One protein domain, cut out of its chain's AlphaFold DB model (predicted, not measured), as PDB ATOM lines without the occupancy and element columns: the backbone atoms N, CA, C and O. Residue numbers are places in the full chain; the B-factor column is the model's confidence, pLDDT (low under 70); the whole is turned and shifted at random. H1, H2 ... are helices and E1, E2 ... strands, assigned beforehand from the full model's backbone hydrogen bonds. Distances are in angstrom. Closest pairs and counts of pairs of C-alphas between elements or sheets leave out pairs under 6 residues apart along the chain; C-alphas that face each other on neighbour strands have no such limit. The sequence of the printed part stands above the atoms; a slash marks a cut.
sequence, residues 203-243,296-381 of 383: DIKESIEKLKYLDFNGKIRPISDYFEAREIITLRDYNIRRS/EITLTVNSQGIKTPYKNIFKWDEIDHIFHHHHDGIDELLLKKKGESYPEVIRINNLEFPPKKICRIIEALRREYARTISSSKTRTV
ATOM      1  N   ASP A 203      -4.654   2.898  63.152       79.06
ATOM      2  CA  ASP A 203      -5.259   2.550  64.441       79.06
ATOM      3  C   ASP A 203      -6.528   3.368  64.753       79.06
ATOM      4  O   ASP A 203      -7.527   2.842  65.265       79.06
ATOM      5  N   ILE A 204      -6.525   4.658  64.398       80.50
ATOM      6  CA  ILE A 204      -7.686   5.543  64.529       80.50
ATOM      7  C   ILE A 204      -8.762   5.147  63.516       80.50
ATOM      8  O   ILE A 204      -9.941   5.091  63.877       80.50
ATOM      9  N   LYS A 205      -8.372   4.829  62.274       78.88
ATOM     10  CA  LYS A 205      -9.299   4.381  61.221       78.88
ATOM     11  C   LYS A 205     -10.010   3.088  61.626       78.88
ATOM     12  O   LYS A 205     -11.240   3.054  61.643       78.88
ATOM     13  N   GLU A 206      -9.253   2.080  62.058       82.69
ATOM     14  CA  GLU A 206      -9.788   0.793  62.515       82.69
ATOM     15  C   GLU A 206     -10.708   0.965  63.736       82.69
ATOM     16  O   GLU A 206     -11.763   0.336  63.838       82.69
ATOM     17  N   SER A 207     -10.349   1.859  64.663       81.38
ATOM     18  CA  SER A 207     -11.190   2.161  65.824       81.38
ATOM     19  C   SER A 207     -12.520   2.811  65.429       81.38
ATOM     20  O   SER A 207     -13.552   2.446  65.986       81.38
ATOM     21  N   ILE A 208     -12.533   3.730  64.457       81.94
ATOM     22  CA  ILE A 208     -13.771   4.350  63.955       81.94
ATOM     23  C   ILE A 208     -14.647   3.321  63.233       81.94
ATOM     24  O   ILE A 208     -15.864   3.319  63.421       81.94
ATOM     25  N   GLU A 209     -14.057   2.431  62.436       80.19
ATOM     26  CA  GLU A 209     -14.797   1.346  61.783       80.19
ATOM     27  C   GLU A 209     -15.429   0.403  62.805       80.19
ATOM     28  O   GLU A 209     -16.628   0.133  62.726       80.19
ATOM     29  N   LYS A 210     -14.675  -0.018  63.827       82.25
ATOM     30  CA  LYS A 210     -15.211  -0.822  64.936       82.25
ATOM     31  C   LYS A 210     -16.374  -0.127  65.637       82.25
ATOM     32  O   LYS A 210     -17.375  -0.775  65.907       82.25
ATOM     33  N   LEU A 211     -16.295   1.181  65.883       82.31
ATOM     34  CA  LEU A 211     -17.405   1.932  66.484       82.31
ATOM     35  C   LEU A 211     -18.664   1.918  65.609       82.31
ATOM     36  O   LEU A 211     -19.760   1.739  66.135       82.31
ATOM     37  N   LYS A 212     -18.518   2.029  64.284       79.31
ATOM     38  CA  LYS A 212     -19.646   1.886  63.351       79.31
ATOM     39  C   LYS A 212     -20.252   0.479  63.390       79.31
ATOM     40  O   LYS A 212     -21.468   0.354  63.339       79.31
ATOM     41  N   TYR A 213     -19.429  -0.565  63.526       78.62
ATOM     42  CA  TYR A 213     -19.909  -1.944  63.709       78.62
ATOM     43  C   TYR A 213     -20.625  -2.172  65.049       78.62
ATOM     44  O   TYR A 213     -21.420  -3.099  65.158       78.62
ATOM     45  N   LEU A 214     -20.361  -1.339  66.057       76.06
ATOM     46  CA  LEU A 214     -21.004  -1.380  67.375       76.06
ATOM     47  C   LEU A 214     -22.284  -0.523  67.449       76.06
ATOM     48  O   LEU A 214     -22.673  -0.103  68.537       76.06
ATOM     49  N   ASP A 215     -22.923  -0.242  66.310       76.12
ATOM     50  CA  ASP A 215     -24.152   0.557  66.187       76.12
ATOM     51  C   ASP A 215     -24.046   2.019  66.674       76.12
ATOM     52  O   ASP A 215     -25.067   2.688  66.870       76.12
ATOM     53  N   PHE A 216     -22.835   2.585  66.796       75.06
ATOM     54  CA  PHE A 216     -22.667   4.037  66.953       75.06
ATOM     55  C   PHE A 216     -22.931   4.741  65.618       75.06
ATOM     56  O   PHE A 216     -22.027   5.163  64.895       75.06
ATOM     57  N   ASN A 217     -24.213   4.862  65.289       71.75
ATOM     58  CA  ASN A 217     -24.690   5.578  64.118       71.75
ATOM     59  C   ASN A 217     -24.561   7.087  64.358       71.75
ATOM     60  O   ASN A 217     -24.925   7.585  65.418       71.75
ATOM     61  N   GLY A 218     -24.002   7.830  63.403       67.31
ATOM     62  CA  GLY A 218     -23.813   9.279  63.519       67.31
ATOM     63  C   GLY A 218     -22.428   9.753  63.087       67.31
ATOM     64  O   GLY A 218     -21.631   9.011  62.508       67.31
ATOM     65  N   LYS A 219     -22.139  11.029  63.346       78.56
ATOM     66  CA  LYS A 219     -20.872  11.659  62.964       78.56
ATOM     67  C   LYS A 219     -19.842  11.416  64.059       78.56
ATOM     68  O   LYS A 219     -19.980  11.942  65.158       78.56
ATOM     69  N   ILE A 220     -18.809  10.636  63.747       81.00
ATOM     70  CA  ILE A 220     -17.697  10.326  64.653       81.00
ATOM     71  C   ILE A 220     -16.463  11.099  64.188       81.00
ATOM     72  O   ILE A 220     -16.057  10.990  63.026       81.00
ATOM     73  N   ARG A 221     -15.867  11.886  65.088       83.50
ATOM     74  CA  ARG A 221     -14.613  12.608  64.844       83.50
ATOM     75  C   ARG A 221     -13.627  12.403  65.988       83.50
ATOM     76  O   ARG A 221     -14.034  12.520  67.146       83.50
ATOM     77  N   PRO A 222     -12.348  12.118  65.714       85.81
ATOM     78  CA  PRO A 222     -11.340  12.125  66.761       85.81
ATOM     79  C   PRO A 222     -11.214  13.539  67.344       85.81
ATOM     80  O   PRO A 222     -11.275  14.542  66.632       85.81
ATOM     81  N   ILE A 223     -11.057  13.642  68.667       85.19
ATOM     82  CA  ILE A 223     -10.996  14.961  69.325       85.19
ATOM     83  C   ILE A 223      -9.776  15.795  68.892       85.19
ATOM     84  O   ILE A 223      -9.789  17.019  69.034       85.19
ATOM     85  N   SER A 224      -8.757  15.144  68.317       81.00
ATOM     86  CA  SER A 224      -7.571  15.775  67.730       81.00
ATOM     87  C   SER A 224      -7.909  16.791  66.642       81.00
ATOM     88  O   SER A 224      -7.189  17.776  66.503       81.00
ATOM     89  N   ASP A 225      -9.019  16.599  65.925       79.50
ATOM     90  CA  ASP A 225      -9.451  17.472  64.823       79.50
ATOM     91  C   ASP A 225      -9.870  18.858  65.303       79.50
ATOM     92  O   ASP A 225      -9.960  19.805  64.525       79.50
ATOM     93  N   TYR A 226     -10.176  18.983  66.593       75.44
ATOM     94  CA  TYR A 226     -10.637  20.234  67.176       75.44
ATOM     95  C   TYR A 226      -9.490  21.094  67.704       75.44
ATOM     96  O   TYR A 226      -9.745  22.247  68.059       75.44
ATOM     97  N   PHE A 227      -8.266  20.562  67.783       71.19
ATOM     98  CA  PHE A 227      -7.128  21.233  68.400       71.19
ATOM     99  C   PHE A 227      -6.405  22.169  67.425       71.19
ATOM    100  O   PHE A 227      -5.881  21.744  66.398       71.19
ATOM    101  N   GLU A 228      -6.300  23.443  67.799       69.75
ATOM    102  CA  GLU A 228      -5.538  24.453  67.064       69.75
ATOM    103  C   GLU A 228      -4.271  24.809  67.855       69.75
ATOM    104  O   GLU A 228      -4.337  25.285  68.988       69.75
ATOM    105  N   ALA A 229      -3.089  24.610  67.260       54.28
ATOM    106  CA  ALA A 229      -1.794  24.743  67.943       54.28
ATOM    107  C   ALA A 229      -1.471  26.153  68.488       54.28
ATOM    108  O   ALA A 229      -0.487  26.317  69.206       54.28
ATOM    109  N   ARG A 230      -2.263  27.171  68.131       47.53
ATOM    110  CA  ARG A 230      -2.042  28.578  68.500       47.53
ATOM    111  C   ARG A 230      -2.888  29.050  69.688       47.53
ATOM    112  O   ARG A 230      -2.735  30.195  70.103       47.53
ATOM    113  N   GLU A 231      -3.777  28.218  70.227       49.75
ATOM    114  CA  GLU A 231      -4.718  28.638  71.269       49.75
ATOM    115  C   GLU A 231      -4.118  28.449  72.679       49.75
ATOM    116  O   GLU A 231      -3.665  27.363  73.044       49.75
ATOM    117  N   ILE A 232      -4.097  29.518  73.488       51.75
ATOM    118  CA  ILE A 232      -3.577  29.489  74.865       51.75
ATOM    119  C   ILE A 232      -4.649  28.881  75.775       51.75
ATOM    120  O   ILE A 232      -5.517  29.579  76.299       51.75
ATOM    121  N   ILE A 233      -4.597  27.565  75.963       59.38
ATOM    122  CA  ILE A 233      -5.434  26.865  76.940       59.38
ATOM    123  C   ILE A 233      -4.694  26.873  78.279       59.38
ATOM    124  O   ILE A 233      -3.607  26.313  78.410       59.38
ATOM    125  N   THR A 234      -5.263  27.545  79.280       61.03
ATOM    126  CA  THR A 234      -4.689  27.613  80.627       61.03
ATOM    127  C   THR A 234      -4.757  26.237  81.283       61.03
ATOM    128  O   THR A 234      -5.820  25.807  81.710       61.03
ATOM    129  N   LEU A 235      -3.623  25.545  81.394       62.03
ATOM    130  CA  LEU A 235      -3.518  24.231  82.036       62.03
ATOM    131  C   LEU A 235      -3.902  24.329  83.526       62.03
ATOM    132  O   LEU A 235      -3.081  24.649  84.382       62.03
ATOM    133  N   ARG A 236      -5.186  24.126  83.821       70.62
ATOM    134  CA  ARG A 236      -5.802  24.139  85.153       70.62
ATOM    135  C   ARG A 236      -6.871  23.054  85.209       70.62
ATOM    136  O   ARG A 236      -7.292  22.539  84.177       70.62
ATOM    137  N   ASP A 237      -7.337  22.742  86.410       74.88
ATOM    138  CA  ASP A 237      -8.466  21.837  86.601       74.88
ATOM    139  C   ASP A 237      -9.748  22.489  86.066       74.88
ATOM    140  O   ASP A 237     -10.223  23.501  86.590       74.88
ATOM    141  N   TYR A 238     -10.320  21.906  85.014       78.81
ATOM    142  CA  TYR A 238     -11.571  22.366  84.426       78.81
ATOM    143  C   TYR A 238     -12.736  21.620  85.058       78.81
ATOM    144  O   TYR A 238     -12.977  20.453  84.766       78.81
ATOM    145  N   ASN A 239     -13.503  22.310  85.895       81.75
ATOM    146  CA  ASN A 239     -14.796  21.826  86.368       81.75
ATOM    147  C   ASN A 239     -15.886  22.340  85.427       81.75
ATOM    148  O   ASN A 239     -16.418  23.428  85.624       81.75
ATOM    149  N   ILE A 240     -16.190  21.564  84.390       79.31
ATOM    150  CA  ILE A 240     -17.187  21.904  83.380       79.31
ATOM    151  C   ILE A 240     -18.557  21.521  83.932       79.31
ATOM    152  O   ILE A 240     -18.942  20.350  83.971       79.31
ATOM    153  N   ARG A 241     -19.286  22.524  84.408       76.38
ATOM    154  CA  ARG A 241     -20.632  22.337  84.946       76.38
ATOM    155  C   ARG A 241     -21.654  22.389  83.826       76.38
ATOM    156  O   ARG A 241     -21.358  22.781  82.698       76.38
ATOM    157  N   ARG A 242     -22.886  22.003  84.138       65.56
ATOM    158  CA  ARG A 242     -24.009  22.289  83.251       65.56
ATOM    159  C   ARG A 242     -24.141  23.798  83.037       65.56
ATOM    160  O   ARG A 242     -23.888  24.579  83.947       65.56
ATOM    161  N   SER A 243     -24.524  24.200  81.830       57.75
ATOM    162  CA  SER A 243     -24.645  25.604  81.452       57.75
ATOM    163  C   SER A 243     -25.556  26.378  82.409       57.75
ATOM    164  O   SER A 243     -26.735  26.056  82.562       57.75
ATOM    165  N   GLU A 296     -27.432  18.623  88.855       54.47
ATOM    166  CA  GLU A 296     -26.166  19.173  88.370       54.47
ATOM    167  C   GLU A 296     -25.232  18.038  87.931       54.47
ATOM    168  O   GLU A 296     -24.854  17.171  88.717       54.47
ATOM    169  N   ILE A 297     -24.864  18.043  86.653       62.91
ATOM    170  CA  ILE A 297     -23.840  17.165  86.088       62.91
ATOM    171  C   ILE A 297     -22.569  18.013  86.001       62.91
ATOM    172  O   ILE A 297     -22.562  19.040  85.323       62.91
ATOM    173  N   THR A 298     -21.516  17.606  86.715       71.69
ATOM    174  CA  THR A 298     -20.187  18.234  86.634       71.69
ATOM    175  C   THR A 298     -19.214  17.253  85.997       71.69
ATOM    176  O   THR A 298     -19.032  16.148  86.506       71.69
ATOM    177  N   LEU A 299     -18.602  17.659  84.889       82.69
ATOM    178  CA  LEU A 299     -17.501  16.963  84.236       82.69
ATOM    179  C   LEU A 299     -16.195  17.643  84.662       82.69
ATOM    180  O   LEU A 299     -15.965  18.797  84.308       82.69
ATOM    181  N   THR A 300     -15.344  16.955  85.419       85.25
ATOM    182  CA  THR A 300     -14.023  17.490  85.789       85.25
ATOM    183  C   THR A 300     -12.971  16.940  84.836       85.25
ATOM    184  O   THR A 300     -12.847  15.729  84.696       85.25
ATOM    185  N   VAL A 301     -12.200  17.809  84.191       85.62
ATOM    186  CA  VAL A 301     -11.082  17.438  83.317       85.62
ATOM    187  C   VAL A 301      -9.822  18.086  83.873       85.62
ATOM    188  O   VAL A 301      -9.771  19.305  84.028       85.62
ATOM    189  N   ASN A 302      -8.818  17.283  84.211       85.31
ATOM    190  CA  ASN A 302      -7.579  17.768  84.813       85.31
ATOM    191  C   ASN A 302      -6.353  16.993  84.311       85.31
ATOM    192  O   ASN A 302      -6.434  16.191  83.383       85.31
ATOM    193  N   SER A 303      -5.198  17.230  84.930       80.69
ATOM    194  CA  SER A 303      -3.943  16.542  84.606       80.69
ATOM    195  C   SER A 303      -3.947  15.041  84.920       80.69
ATOM    196  O   SER A 303      -3.103  14.320  84.397       80.69
ATOM    197  N   GLN A 304      -4.880  14.556  85.745       83.69
ATOM    198  CA  GLN A 304      -5.006  13.137  86.085       83.69
ATOM    199  C   GLN A 304      -5.915  12.393  85.108       83.69
ATOM    200  O   GLN A 304      -5.687  11.211  84.857       83.69
ATOM    201  N   GLY A 305      -6.937  13.060  84.566       86.69
ATOM    202  CA  GLY A 305      -7.902  12.413  83.694       86.69
ATOM    203  C   GLY A 305      -9.220  13.162  83.524       86.69
ATOM    204  O   GLY A 305      -9.326  14.369  83.753       86.69
ATOM    205  N   ILE A 306     -10.250  12.404  83.151       88.19
ATOM    206  CA  ILE A 306     -11.638  12.859  83.038       88.19
ATOM    207  C   ILE A 306     -12.442  12.218  84.171       88.19
ATOM    208  O   ILE A 306     -12.468  11.002  84.310       88.19
ATOM    209  N   LYS A 307     -13.133  13.010  84.984       86.50
ATOM    210  CA  LYS A 307     -14.032  12.533  86.038       86.50
ATOM    211  C   LYS A 307     -15.470  12.875  85.682       86.50
ATOM    212  O   LYS A 307     -15.797  14.039  85.442       86.50
ATOM    213  N   THR A 308     -16.333  11.868  85.695       79.56
ATOM    214  CA  THR A 308     -17.779  12.038  85.515       79.56
ATOM    215  C   THR A 308     -18.487  12.041  86.873       79.56
ATOM    216  O   THR A 308     -17.934  11.552  87.861       79.56
ATOM    217  N   PRO A 309     -19.723  12.562  86.967       65.06
ATOM    218  CA  PRO A 309     -20.423  12.652  88.249       65.06
ATOM    219  C   PRO A 309     -20.877  11.299  88.816       65.06
ATOM    220  O   PRO A 309     -21.283  11.241  89.972       65.06
ATOM    221  N   TYR A 310     -20.809  10.218  88.030       65.56
ATOM    222  CA  TYR A 310     -21.317   8.895  88.409       65.56
ATOM    223  C   TYR A 310     -20.243   7.797  88.451       65.56
ATOM    224  O   TYR A 310     -20.578   6.656  88.764       65.56
ATOM    225  N   LYS A 311     -18.972   8.099  88.138       64.56
ATOM    226  CA  LYS A 311     -17.893   7.096  88.064       64.56
ATOM    227  C   LYS A 311     -16.540   7.596  88.579       64.56
ATOM    228  O   LYS A 311     -16.317   8.790  88.778       64.56
ATOM    229  N   ASN A 312     -15.639   6.630  88.782       71.88
ATOM    230  CA  ASN A 312     -14.217   6.849  89.046       71.88
ATOM    231  C   ASN A 312     -13.538   7.585  87.878       71.88
ATOM    232  O   ASN A 312     -14.016   7.560  86.746       71.88
ATOM    233  N   ILE A 313     -12.431   8.263  88.180       82.94
ATOM    234  CA  ILE A 313     -11.640   9.057  87.229       82.94
ATOM    235  C   ILE A 313     -11.112   8.151  86.104       82.94
ATOM    236  O   ILE A 313     -10.451   7.158  86.389       82.94
ATOM    237  N   PHE A 314     -11.357   8.526  84.846       87.25
ATOM    238  CA  PHE A 314     -10.712   7.961  83.659       87.25
ATOM    239  C   PHE A 314      -9.324   8.557  83.522       87.25
ATOM    240  O   PHE A 314      -9.198   9.709  83.101       87.25
ATOM    241  N   LYS A 315      -8.290   7.805  83.892       89.44
ATOM    242  CA  LYS A 315      -6.927   8.319  83.816       89.44
ATOM    243  C   LYS A 315      -6.422   8.363  82.378       89.44
ATOM    244  O   LYS A 315      -6.782   7.526  81.553       89.44
ATOM    245  N   TRP A 316      -5.556   9.325  82.076       89.31
ATOM    246  CA  TRP A 316      -5.027   9.504  80.720       89.31
ATOM    247  C   TRP A 316      -4.214   8.310  80.199       89.31
ATOM    248  O   TRP A 316      -4.194   8.077  78.994       89.31
ATOM    249  N   ASP A 317      -3.555   7.549  81.074       87.62
ATOM    250  CA  ASP A 317      -2.802   6.337  80.729       87.62
ATOM    251  C   ASP A 317      -3.691   5.128  80.416       87.62
ATOM    252  O   ASP A 317      -3.251   4.227  79.698       87.62
ATOM    253  N   GLU A 318      -4.929   5.124  80.905       89.19
ATOM    254  CA  GLU A 318      -5.928   4.077  80.664       89.19
ATOM    255  C   GLU A 318      -6.707   4.310  79.357       89.19
ATOM    256  O   GLU A 318      -7.262   3.368  78.789       89.19
ATOM    257  N   ILE A 319      -6.734   5.550  78.856       88.81
ATOM    258  CA  ILE A 319      -7.471   5.942  77.650       88.81
ATOM    259  C   ILE A 319      -6.622   5.705  76.391       88.81
ATOM    260  O   ILE A 319      -5.502   6.197  76.264       88.81
ATOM    261  N   ASP A 320      -7.193   4.977  75.433       86.69
ATOM    262  CA  ASP A 320      -6.615   4.678  74.120       86.69
ATOM    263  C   ASP A 320      -6.986   5.777  73.108       86.69
ATOM    264  O   ASP A 320      -6.151   6.568  72.658       86.69
ATOM    265  N   HIS A 321      -8.287   5.935  72.859       87.12
ATOM    266  CA  HIS A 321      -8.824   6.944  71.948       87.12
ATOM    267  C   HIS A 321     -10.031   7.655  72.555       87.12
ATOM    268  O   HIS A 321     -10.786   7.085  73.344       87.12
ATOM    269  N   ILE A 322     -10.222   8.912  72.154       90.44
ATOM    270  CA  ILE A 322     -11.404   9.699  72.499       90.44
ATOM    271  C   ILE A 322     -12.003  10.222  71.201       90.44
ATOM    272  O   ILE A 322     -11.318  10.884  70.415       90.44
ATOM    273  N   PHE A 323     -13.283   9.943  71.002       90.50
ATOM    274  CA  PHE A 323     -14.037  10.439  69.860       90.50
ATOM    275  C   PHE A 323     -15.172  11.337  70.323       90.50
ATOM    276  O   PHE A 323     -15.810  11.081  71.341       90.50
ATOM    277  N   HIS A 324     -15.431  12.378  69.550       89.62
ATOM    278  CA  HIS A 324     -16.671  13.122  69.607       89.62
ATOM    279  C   HIS A 324     -17.679  12.449  68.675       89.62
ATOM    280  O   HIS A 324     -17.414  12.288  67.480       89.62
ATOM    281  N   HIS A 325     -18.816  12.043  69.228       87.81
ATOM    282  CA  HIS A 325     -19.907  11.404  68.508       87.81
ATOM    283  C   HIS A 325     -21.151  12.280  68.584       87.81
ATOM    284  O   HIS A 325     -21.577  12.676  69.666       87.81
ATOM    285  N   HIS A 326     -21.700  12.604  67.417       79.69
ATOM    286  CA  HIS A 326     -22.929  13.372  67.285       79.69
ATOM    287  C   HIS A 326     -24.012  12.519  66.623       79.69
ATOM    288  O   HIS A 326     -23.831  12.062  65.487       79.69
ATOM    289  N   HIS A 327     -25.132  12.337  67.320       75.12
ATOM    290  CA  HIS A 327     -26.281  11.566  66.853       75.12
ATOM    291  C   HIS A 327     -27.584  12.154  67.405       75.12
ATOM    292  O   HIS A 327     -27.698  12.363  68.610       75.12
ATOM    293  N   ASP A 328     -28.553  12.429  66.527       71.88
ATOM    294  CA  ASP A 328     -29.905  12.893  66.883       71.88
ATOM    295  C   ASP A 328     -29.919  14.056  67.899       71.88
ATOM    296  O   ASP A 328     -30.655  14.048  68.890       71.88
ATOM    297  N   GLY A 329     -29.028  15.037  67.698       61.91
ATOM    298  CA  GLY A 329     -28.938  16.226  68.554       61.91
ATOM    299  C   GLY A 329     -28.217  16.015  69.877       61.91
ATOM    300  O   GLY A 329     -28.126  16.938  70.692       61.91
ATOM    301  N   ILE A 330     -27.704  14.812  70.105       70.31
ATOM    302  CA  ILE A 330     -26.933  14.432  71.278       70.31
ATOM    303  C   ILE A 330     -25.447  14.447  70.901       70.31
ATOM    304  O   ILE A 330     -25.031  13.824  69.927       70.31
ATOM    305  N   ASP A 331     -24.663  15.196  71.672       79.31
ATOM    306  CA  ASP A 331     -23.209  15.259  71.626       79.31
ATOM    307  C   ASP A 331     -22.644  14.416  72.777       79.31
ATOM    308  O   ASP A 331     -22.849  14.696  73.969       79.31
ATOM    309  N   GLU A 332     -21.905  13.375  72.417       87.62
ATOM    310  CA  GLU A 332     -21.319  12.413  73.340       87.62
ATOM    311  C   GLU A 332     -19.805  12.307  73.108       87.62
ATOM    312  O   GLU A 332     -19.291  12.477  72.001       87.62
ATOM    313  N   LEU A 333     -19.064  12.039  74.180       89.81
ATOM    314  CA  LEU A 333     -17.681  11.595  74.111       89.81
ATOM    315  C   LEU A 333     -17.658  10.078  74.241       89.81
ATOM    316  O   LEU A 333     -18.183   9.531  75.211       89.81
ATOM    317  N   LEU A 334     -17.008   9.421  73.289       90.69
ATOM    318  CA  LEU A 334     -16.729   7.991  73.313       90.69
ATOM    319  C   LEU A 334     -15.293   7.797  73.801       90.69
ATOM    320  O   LEU A 334     -14.340   8.095  73.077       90.69
ATOM    321  N   LEU A 335     -15.136   7.338  75.040       90.19
ATOM    322  CA  LEU A 335     -13.843   7.086  75.668       90.19
ATOM    323  C   LEU A 335     -13.518   5.604  75.542       90.19
ATOM    324  O   LEU A 335     -14.036   4.776  76.287       90.19
ATOM    325  N   LYS A 336     -12.637   5.262  74.607       88.81
ATOM    326  CA  LYS A 336     -12.139   3.897  74.455       88.81
ATOM    327  C   LYS A 336     -10.948   3.693  75.385       88.81
ATOM    328  O   LYS A 336      -9.942   4.393  75.261       88.81
ATOM    329  N   LYS A 337     -11.054   2.743  76.312       88.19
ATOM    330  CA  LYS A 337      -9.946   2.336  77.184       88.19
ATOM    331  C   LYS A 337      -9.073   1.276  76.523       88.19
ATOM    332  O   LYS A 337      -9.529   0.517  75.669       88.19
ATOM    333  N   LYS A 338      -7.818   1.196  76.959       85.81
ATOM    334  CA  LYS A 338      -6.881   0.162  76.511       85.81
ATOM    335  C   LYS A 338      -7.402  -1.226  76.881       85.81
ATOM    336  O   LYS A 338      -7.679  -1.496  78.044       85.81
ATOM    337  N   GLY A 339      -7.510  -2.102  75.886       80.81
ATOM    338  CA  GLY A 339      -7.973  -3.480  76.069       80.81
ATOM    339  C   GLY A 339      -9.489  -3.651  76.221       80.81
ATOM    340  O   GLY A 339      -9.941  -4.787  76.324       80.81
ATOM    341  N   GLU A 340     -10.282  -2.572  76.199       83.69
ATOM    342  CA  GLU A 340     -11.747  -2.659  76.215       83.69
ATOM    343  C   GLU A 340     -12.326  -2.562  74.795       83.69
ATOM    344  O   GLU A 340     -11.914  -1.729  73.983       83.69
ATOM    345  N   SER A 341     -13.309  -3.418  74.496       76.31
ATOM    346  CA  SER A 341     -13.967  -3.458  73.182       76.31
ATOM    347  C   SER A 341     -15.027  -2.370  73.002       76.31
ATOM    348  O   SER A 341     -15.273  -1.948  71.876       76.31
ATOM    349  N   TYR A 342     -15.656  -1.921  74.091       82.12
ATOM    350  CA  TYR A 342     -16.735  -0.935  74.062       82.12
ATOM    351  C   TYR A 342     -16.252   0.395  74.636       82.12
ATOM    352  O   TYR A 342     -15.654   0.399  75.713       82.12
ATOM    353  N   PRO A 343     -16.507   1.527  73.957       87.31
ATOM    354  CA  PRO A 343     -16.201   2.821  74.529       87.31
ATOM    355  C   PRO A 343     -17.169   3.130  75.664       87.31
ATOM    356  O   PRO A 343     -18.349   2.769  75.649       87.31
ATOM    357  N   GLU A 344     -16.681   3.891  76.623       88.06
ATOM    358  CA  GLU A 344     -17.542   4.519  77.591       88.06
ATOM    359  C   GLU A 344     -18.155   5.804  77.026       88.06
ATOM    360  O   GLU A 344     -17.454   6.656  76.484       88.06
ATOM    361  N   VAL A 345     -19.470   5.949  77.182       87.31
ATOM    362  CA  VAL A 345     -20.236   7.073  76.640       87.31
ATOM    363  C   VAL A 345     -20.437   8.143  77.709       87.31
ATOM    364  O   VAL A 345     -21.056   7.898  78.747       87.31
ATOM    365  N   ILE A 346     -19.952   9.355  77.442       85.75
ATOM    366  CA  ILE A 346     -20.143  10.526  78.301       85.75
ATOM    367  C   ILE A 346     -20.921  11.585  77.528       85.75
ATOM    368  O   ILE A 346     -20.406  12.197  76.598       85.75
ATOM    369  N   ARG A 347     -22.153  11.862  77.953       83.31
ATOM    370  CA  ARG A 347     -22.955  12.949  77.378       83.31
ATOM    371  C   ARG A 347     -22.378  14.307  77.750       83.31
ATOM    372  O   ARG A 347     -22.193  14.592  78.933       83.31
ATOM    373  N   ILE A 348     -22.157  15.152  76.745       80.88
ATOM    374  CA  ILE A 348     -21.603  16.504  76.911       80.88
ATOM    375  C   ILE A 348     -22.559  17.620  76.466       80.88
ATOM    376  O   ILE A 348     -22.193  18.797  76.488       80.88
ATOM    377  N   ASN A 349     -23.808  17.289  76.128       72.25
ATOM    378  CA  ASN A 349     -24.847  18.284  75.867       72.25
ATOM    379  C   ASN A 349     -25.077  19.217  77.057       72.25
ATOM    380  O   ASN A 349     -25.100  18.803  78.217       72.25
ATOM    381  N   ASN A 350     -25.421  20.466  76.740       64.38
ATOM    382  CA  ASN A 350     -25.879  21.469  77.703       64.38
ATOM    383  C   ASN A 350     -24.870  21.779  78.822       64.38
ATOM    384  O   ASN A 350     -25.266  22.295  79.867       64.38
ATOM    385  N   LEU A 351     -23.588  21.477  78.624       72.19
ATOM    386  CA  LEU A 351     -22.506  21.917  79.498       72.19
ATOM    387  C   LEU A 351     -22.178  23.405  79.270       72.19
ATOM    388  O   LEU A 351     -22.588  24.003  78.277       72.19
ATOM    389  N   GLU A 352     -21.494  24.026  80.229       69.81
ATOM    390  CA  GLU A 352     -21.127  25.451  80.227       69.81
ATOM    391  C   GLU A 352     -20.329  25.843  78.984       69.81
ATOM    392  O   GLU A 352     -20.507  26.930  78.433       69.81
ATOM    393  N   PHE A 353     -19.488  24.929  78.506       74.38
ATOM    394  CA  PHE A 353     -18.757  25.092  77.263       74.38
ATOM    395  C   PHE A 353     -19.441  24.341  76.116       74.38
ATOM    396  O   PHE A 353     -19.964  23.246  76.324       74.38
ATOM    397  N   PRO A 354     -19.410  24.884  74.884       77.00
ATOM    398  CA  PRO A 354     -19.905  24.162  73.719       77.00
ATOM    399  C   PRO A 354     -19.077  22.883  73.483       77.00
ATOM    400  O   PRO A 354     -17.870  22.903  73.750       77.00
ATOM    401  N   PRO A 355     -19.658  21.807  72.908       78.56
ATOM    402  CA  PRO A 355     -18.984  20.517  72.708       78.56
ATOM    403  C   PRO A 355     -17.598  20.624  72.058       78.56
ATOM    404  O   PRO A 355     -16.639  20.013  72.526       78.56
ATOM    405  N   LYS A 356     -17.447  21.499  71.053       81.69
ATOM    406  CA  LYS A 356     -16.152  21.779  70.404       81.69
ATOM    407  C   LYS A 356     -15.087  22.281  71.386       81.69
ATOM    408  O   LYS A 356     -13.949  21.830  71.342       81.69
ATOM    409  N   LYS A 357     -15.450  23.199  72.290       81.75
ATOM    410  CA  LYS A 357     -14.531  23.752  73.299       81.75
ATOM    411  C   LYS A 357     -14.176  22.709  74.361       81.75
ATOM    412  O   LYS A 357     -13.039  22.681  74.816       81.75
ATOM    413  N   ILE A 358     -15.110  21.825  74.710       82.69
ATOM    414  CA  ILE A 358     -14.844  20.695  75.612       82.69
ATOM    415  C   ILE A 358     -13.818  19.744  74.986       82.69
ATOM    416  O   ILE A 358     -12.819  19.429  75.627       82.69
ATOM    417  N   CYS A 359     -14.013  19.360  73.719       87.50
ATOM    418  CA  CYS A 359     -13.069  18.511  72.986       87.50
ATOM    419  C   CYS A 359     -11.662  19.130  72.944       87.50
ATOM    420  O   CYS A 359     -10.679  18.432  73.183       87.50
ATOM    421  N   ARG A 360     -11.565  20.450  72.731       84.88
ATOM    422  CA  ARG A 360     -10.295  21.198  72.769       84.88
ATOM    423  C   ARG A 360      -9.588  21.129  74.117       84.88
ATOM    424  O   ARG A 360      -8.394  20.855  74.157       84.88
ATOM    425  N   ILE A 361     -10.316  21.378  75.207       85.69
ATOM    426  CA  ILE A 361      -9.768  21.331  76.572       85.69
ATOM    427  C   ILE A 361      -9.212  19.933  76.871       85.69
ATOM    428  O   ILE A 361      -8.095  19.809  77.375       85.69
ATOM    429  N   ILE A 362      -9.975  18.892  76.528       88.44
ATOM    430  CA  ILE A 362      -9.580  17.494  76.723       88.44
ATOM    431  C   ILE A 362      -8.300  17.180  75.943       88.44
ATOM    432  O   ILE A 362      -7.349  16.658  76.519       88.44
ATOM    433  N   GLU A 363      -8.249  17.527  74.656       89.00
ATOM    434  CA  GLU A 363      -7.086  17.242  73.810       89.00
ATOM    435  C   GLU A 363      -5.833  18.005  74.270       89.00
ATOM    436  O   GLU A 363      -4.734  17.450  74.286       89.00
ATOM    437  N   ALA A 364      -5.985  19.253  74.721       85.56
ATOM    438  CA  ALA A 364      -4.879  20.045  75.252       85.56
ATOM    439  C   ALA A 364      -4.267  19.422  76.515       85.56
ATOM    440  O   ALA A 364      -3.047  19.263  76.598       85.56
ATOM    441  N   LEU A 365      -5.107  19.019  77.476       86.25
ATOM    442  CA  LEU A 365      -4.653  18.380  78.714       86.25
ATOM    443  C   LEU A 365      -4.043  16.998  78.459       86.25
ATOM    444  O   LEU A 365      -3.011  16.667  79.043       86.25
ATOM    445  N   ARG A 366      -4.623  16.221  77.536       86.75
ATOM    446  CA  ARG A 366      -4.076  14.925  77.117       86.75
ATOM    447  C   ARG A 366      -2.669  15.065  76.527       86.75
ATOM    448  O   ARG A 366      -1.778  14.287  76.868       86.75
ATOM    449  N   ARG A 367      -2.445  16.057  75.657       85.12
ATOM    450  CA  ARG A 367      -1.122  16.323  75.063       85.12
ATOM    451  C   ARG A 367      -0.100  16.762  76.099       85.12
ATOM    452  O   ARG A 367       1.049  16.332  76.034       85.12
ATOM    453  N   GLU A 368      -0.506  17.585  77.057       83.25
ATOM    454  CA  GLU A 368       0.386  18.019  78.129       83.25
ATOM    455  C   GLU A 368       0.805  16.854  79.035       83.25
ATOM    456  O   GLU A 368       1.981  16.712  79.381       83.25
ATOM    457  N   TYR A 369      -0.128  15.953  79.346       85.12
ATOM    458  CA  TYR A 369       0.177  14.713  80.053       85.12
ATOM    459  C   TYR A 369       1.193  13.851  79.284       85.12
ATOM    460  O   TYR A 369       2.196  13.410  79.852       85.12
ATOM    461  N   ALA A 370       0.995  13.682  77.971       83.75
ATOM    462  CA  ALA A 370       1.924  12.943  77.116       83.75
ATOM    463  C   ALA A 370       3.332  13.572  77.095       83.75
ATOM    464  O   ALA A 370       4.331  12.856  77.213       83.75
ATOM    465  N   ARG A 371       3.425  14.910  77.025       82.38
ATOM    466  CA  ARG A 371       4.702  15.641  77.131       82.38
ATOM    467  C   ARG A 371       5.382  15.396  78.474       82.38
ATOM    468  O   ARG A 371       6.563  15.051  78.500       82.38
ATOM    469  N   THR A 372       4.634  15.494  79.570       80.44
ATOM    470  CA  THR A 372       5.160  15.293  80.928       80.44
ATOM    471  C   THR A 372       5.760  13.893  81.090       80.44
ATOM    472  O   THR A 372       6.894  13.771  81.555       80.44
ATOM    473  N   ILE A 373       5.084  12.842  80.608       80.38
ATOM    474  CA  ILE A 373       5.627  11.469  80.625       80.38
ATOM    475  C   ILE A 373       6.870  11.327  79.741       80.38
ATOM    476  O   ILE A 373       7.831  10.659  80.120       80.38
ATOM    477  N   SER A 374       6.870  11.929  78.550       72.81
ATOM    478  CA  SER A 374       8.029  11.843  77.652       72.81
ATOM    479  C   SER A 374       9.279  12.502  78.254       72.81
ATOM    480  O   SER A 374      10.383  11.977  78.108       72.81
ATOM    481  N   SER A 375       9.093  13.593  79.009       69.06
ATOM    482  CA  SER A 375      10.164  14.312  79.709       69.06
ATOM    483  C   SER A 375      10.666  13.596  80.970       69.06
ATOM    484  O   SER A 375      11.837  13.708  81.326       69.06
ATOM    485  N   SER A 376       9.803  12.831  81.650       63.56
ATOM    486  CA  SER A 376      10.206  12.054  82.826       63.56
ATOM    487  C   SER A 376      10.976  10.793  82.437       63.56
ATOM    488  O   SER A 376      11.970  10.476  83.085       63.56
ATOM    489  N   LYS A 377      10.596  10.130  81.335       60.47
ATOM    490  CA  LYS A 377      11.324   8.968  80.796       60.47
ATOM    491  C   LYS A 377      12.723   9.306  80.289       60.47
ATOM    492  O   LYS A 377      13.613   8.471  80.391       60.47
ATOM    493  N   THR A 378      12.931  10.509  79.759       57.69
ATOM    494  CA  THR A 378      14.257  10.959  79.303       57.69
ATOM    495  C   THR A 378      15.196  11.264  80.469       57.69
ATOM    496  O   THR A 378      16.385  11.012  80.356       57.69
ATOM    497  N   ARG A 379      14.681  11.706  81.625       49.97
ATOM    498  CA  ARG A 379      15.500  11.933  82.833       49.97
ATOM    499  C   ARG A 379      15.913  10.660  83.573       49.97
ATOM    500  O   ARG A 379      16.886  10.691  84.311       49.97
ATOM    501  N   THR A 380      15.195   9.552  83.402       50.31
ATOM    502  CA  THR A 380      15.511   8.273  84.069       50.31
ATOM    503  C   THR A 380      16.564   7.428  83.350       50.31
ATOM    504  O   THR A 380      16.901   6.362  83.848       50.31
ATOM    505  N   VAL A 381      17.059   7.858  82.185       51.16
ATOM    506  CA  VAL A 381      18.068   7.115  81.402       51.16
ATOM    507  C   VAL A 381      19.497   7.626  81.663       51.16
ATOM    508  O   VAL A 381      20.450   6.930  81.339       51.16
TER     509      VAL A 381
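This is residues 203 to 243 and 296 to 381 of the 383 residues of an uncharacterized protein of Mariniradius saccharolyticus AK6 (UniProt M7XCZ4). A twisted sheet of four antiparallel strands, E1, E5, E6 and E7, has the long helix H3 over one face and the helix H1 over the other, while a small three-stranded sheet, E2, E3 and E4, packs on H3 with its own face. H3 packs on the larger sheet with its residues 355 to 366 and on the smaller one with its residues 358 to 369, and its last residues, 374 to 379, stick out with the tail to 381 as an arm. The printed part has 127 residues with three named helices and seven named strands, in the order H1 E1 H2 E2 E3 E4 E5 E6 E7 H3, and its class is mixed, helices and strands. The sheets run E1 - E5 - E6 - E7 and E2 - E3 - E4, both all antiparallel. The whole is compact, with a radius of gyration of the C-alphas of 14.7 A and spans of 48 by 34 by 31 A.

In the larger sheet, E5, residues 319 to 327, and E6, residues 330 to 337, form a hairpin, with N 325 and O 332 at 2.8 A, within hydrogen-bond range. E6 and E7, residues 344 to 347, form another hairpin, with N 333 and O 346 at 2.8 A. E5, E6 and E7 make a meander, each strand the antiparallel neighbour of the one before. E1, residues 219 to 222, is the edge strand beside E5, with N 221 and O 324 at 2.9 A. From edge to edge the strands' lines turn by 69 degrees. H3, residues 355 to 379, is on this sheet at a height of 10.7 A, over E5 and only just not over E6, on which 2 of its C-alphas fall. It runs along the strands, at 9 degrees to E5 on the local plane; the closest C-alphas of the two are those of His 324 and Cys 359, 7.3 A apart. H1, residues 203 to 213, is on the opposite face at a height of 9.0 A and runs slantwise to the strands, at 44 degrees to E5 on the local plane. With H3 on one face and H1 on the other, the sheet is part of three layers. H2, residues 223 to 226, is on the same face as H3, over none of the strands, and touches H3 with residues 356 to 363 of H3 alone; the closest C-alphas, of Ile 223 and Cys 359, are 5.5 A apart. In the smaller sheet, E3, residues 298 to 301, is the inner strand between E2, residues 238 to 241, and E4, residues 305 to 307. N 240 and O 299 are 2.8 A apart across E2 and E3, and N 307 and O 300 are 2.7 A apart across the hairpin of E3 and E4. H3 is on this sheet too, in two layers, a helix on one face of a sheet; the closest C-alphas of E3 and H3 are those of Val 301 and Ile 362, 6.8 A apart. Residues 305 to 306 of E4 pair antiparallel with residues 314 to 315. E4 and E5 are apart. In H1 and H3 every O i to N i+4 pair is within hydrogen-bond range; H2 is too short for one.

H1 begins at C-alpha 203, (-5.259, 2.550, 64.441), and is 15.3 A long. E5 measures 22.4 A and E6 21.7 A; E5 begins at C-alpha 319, (-7.471, 5.942, 77.650). H3 runs 37.0 A to C-alpha 379, (15.500, 11.933, 82.833).

The C-alphas farthest apart are those of Asp 328 and Val 381, 50.5 A. Residues 244 to 295 are not printed, and C-alphas 243 and 296 are 9.6 A apart across the cut. The links H2 to E2 and E4 to E5 are long. The mean pLDDT of the printed part is 77.6; residues under 70 include 228 to 235 and 375 to 381.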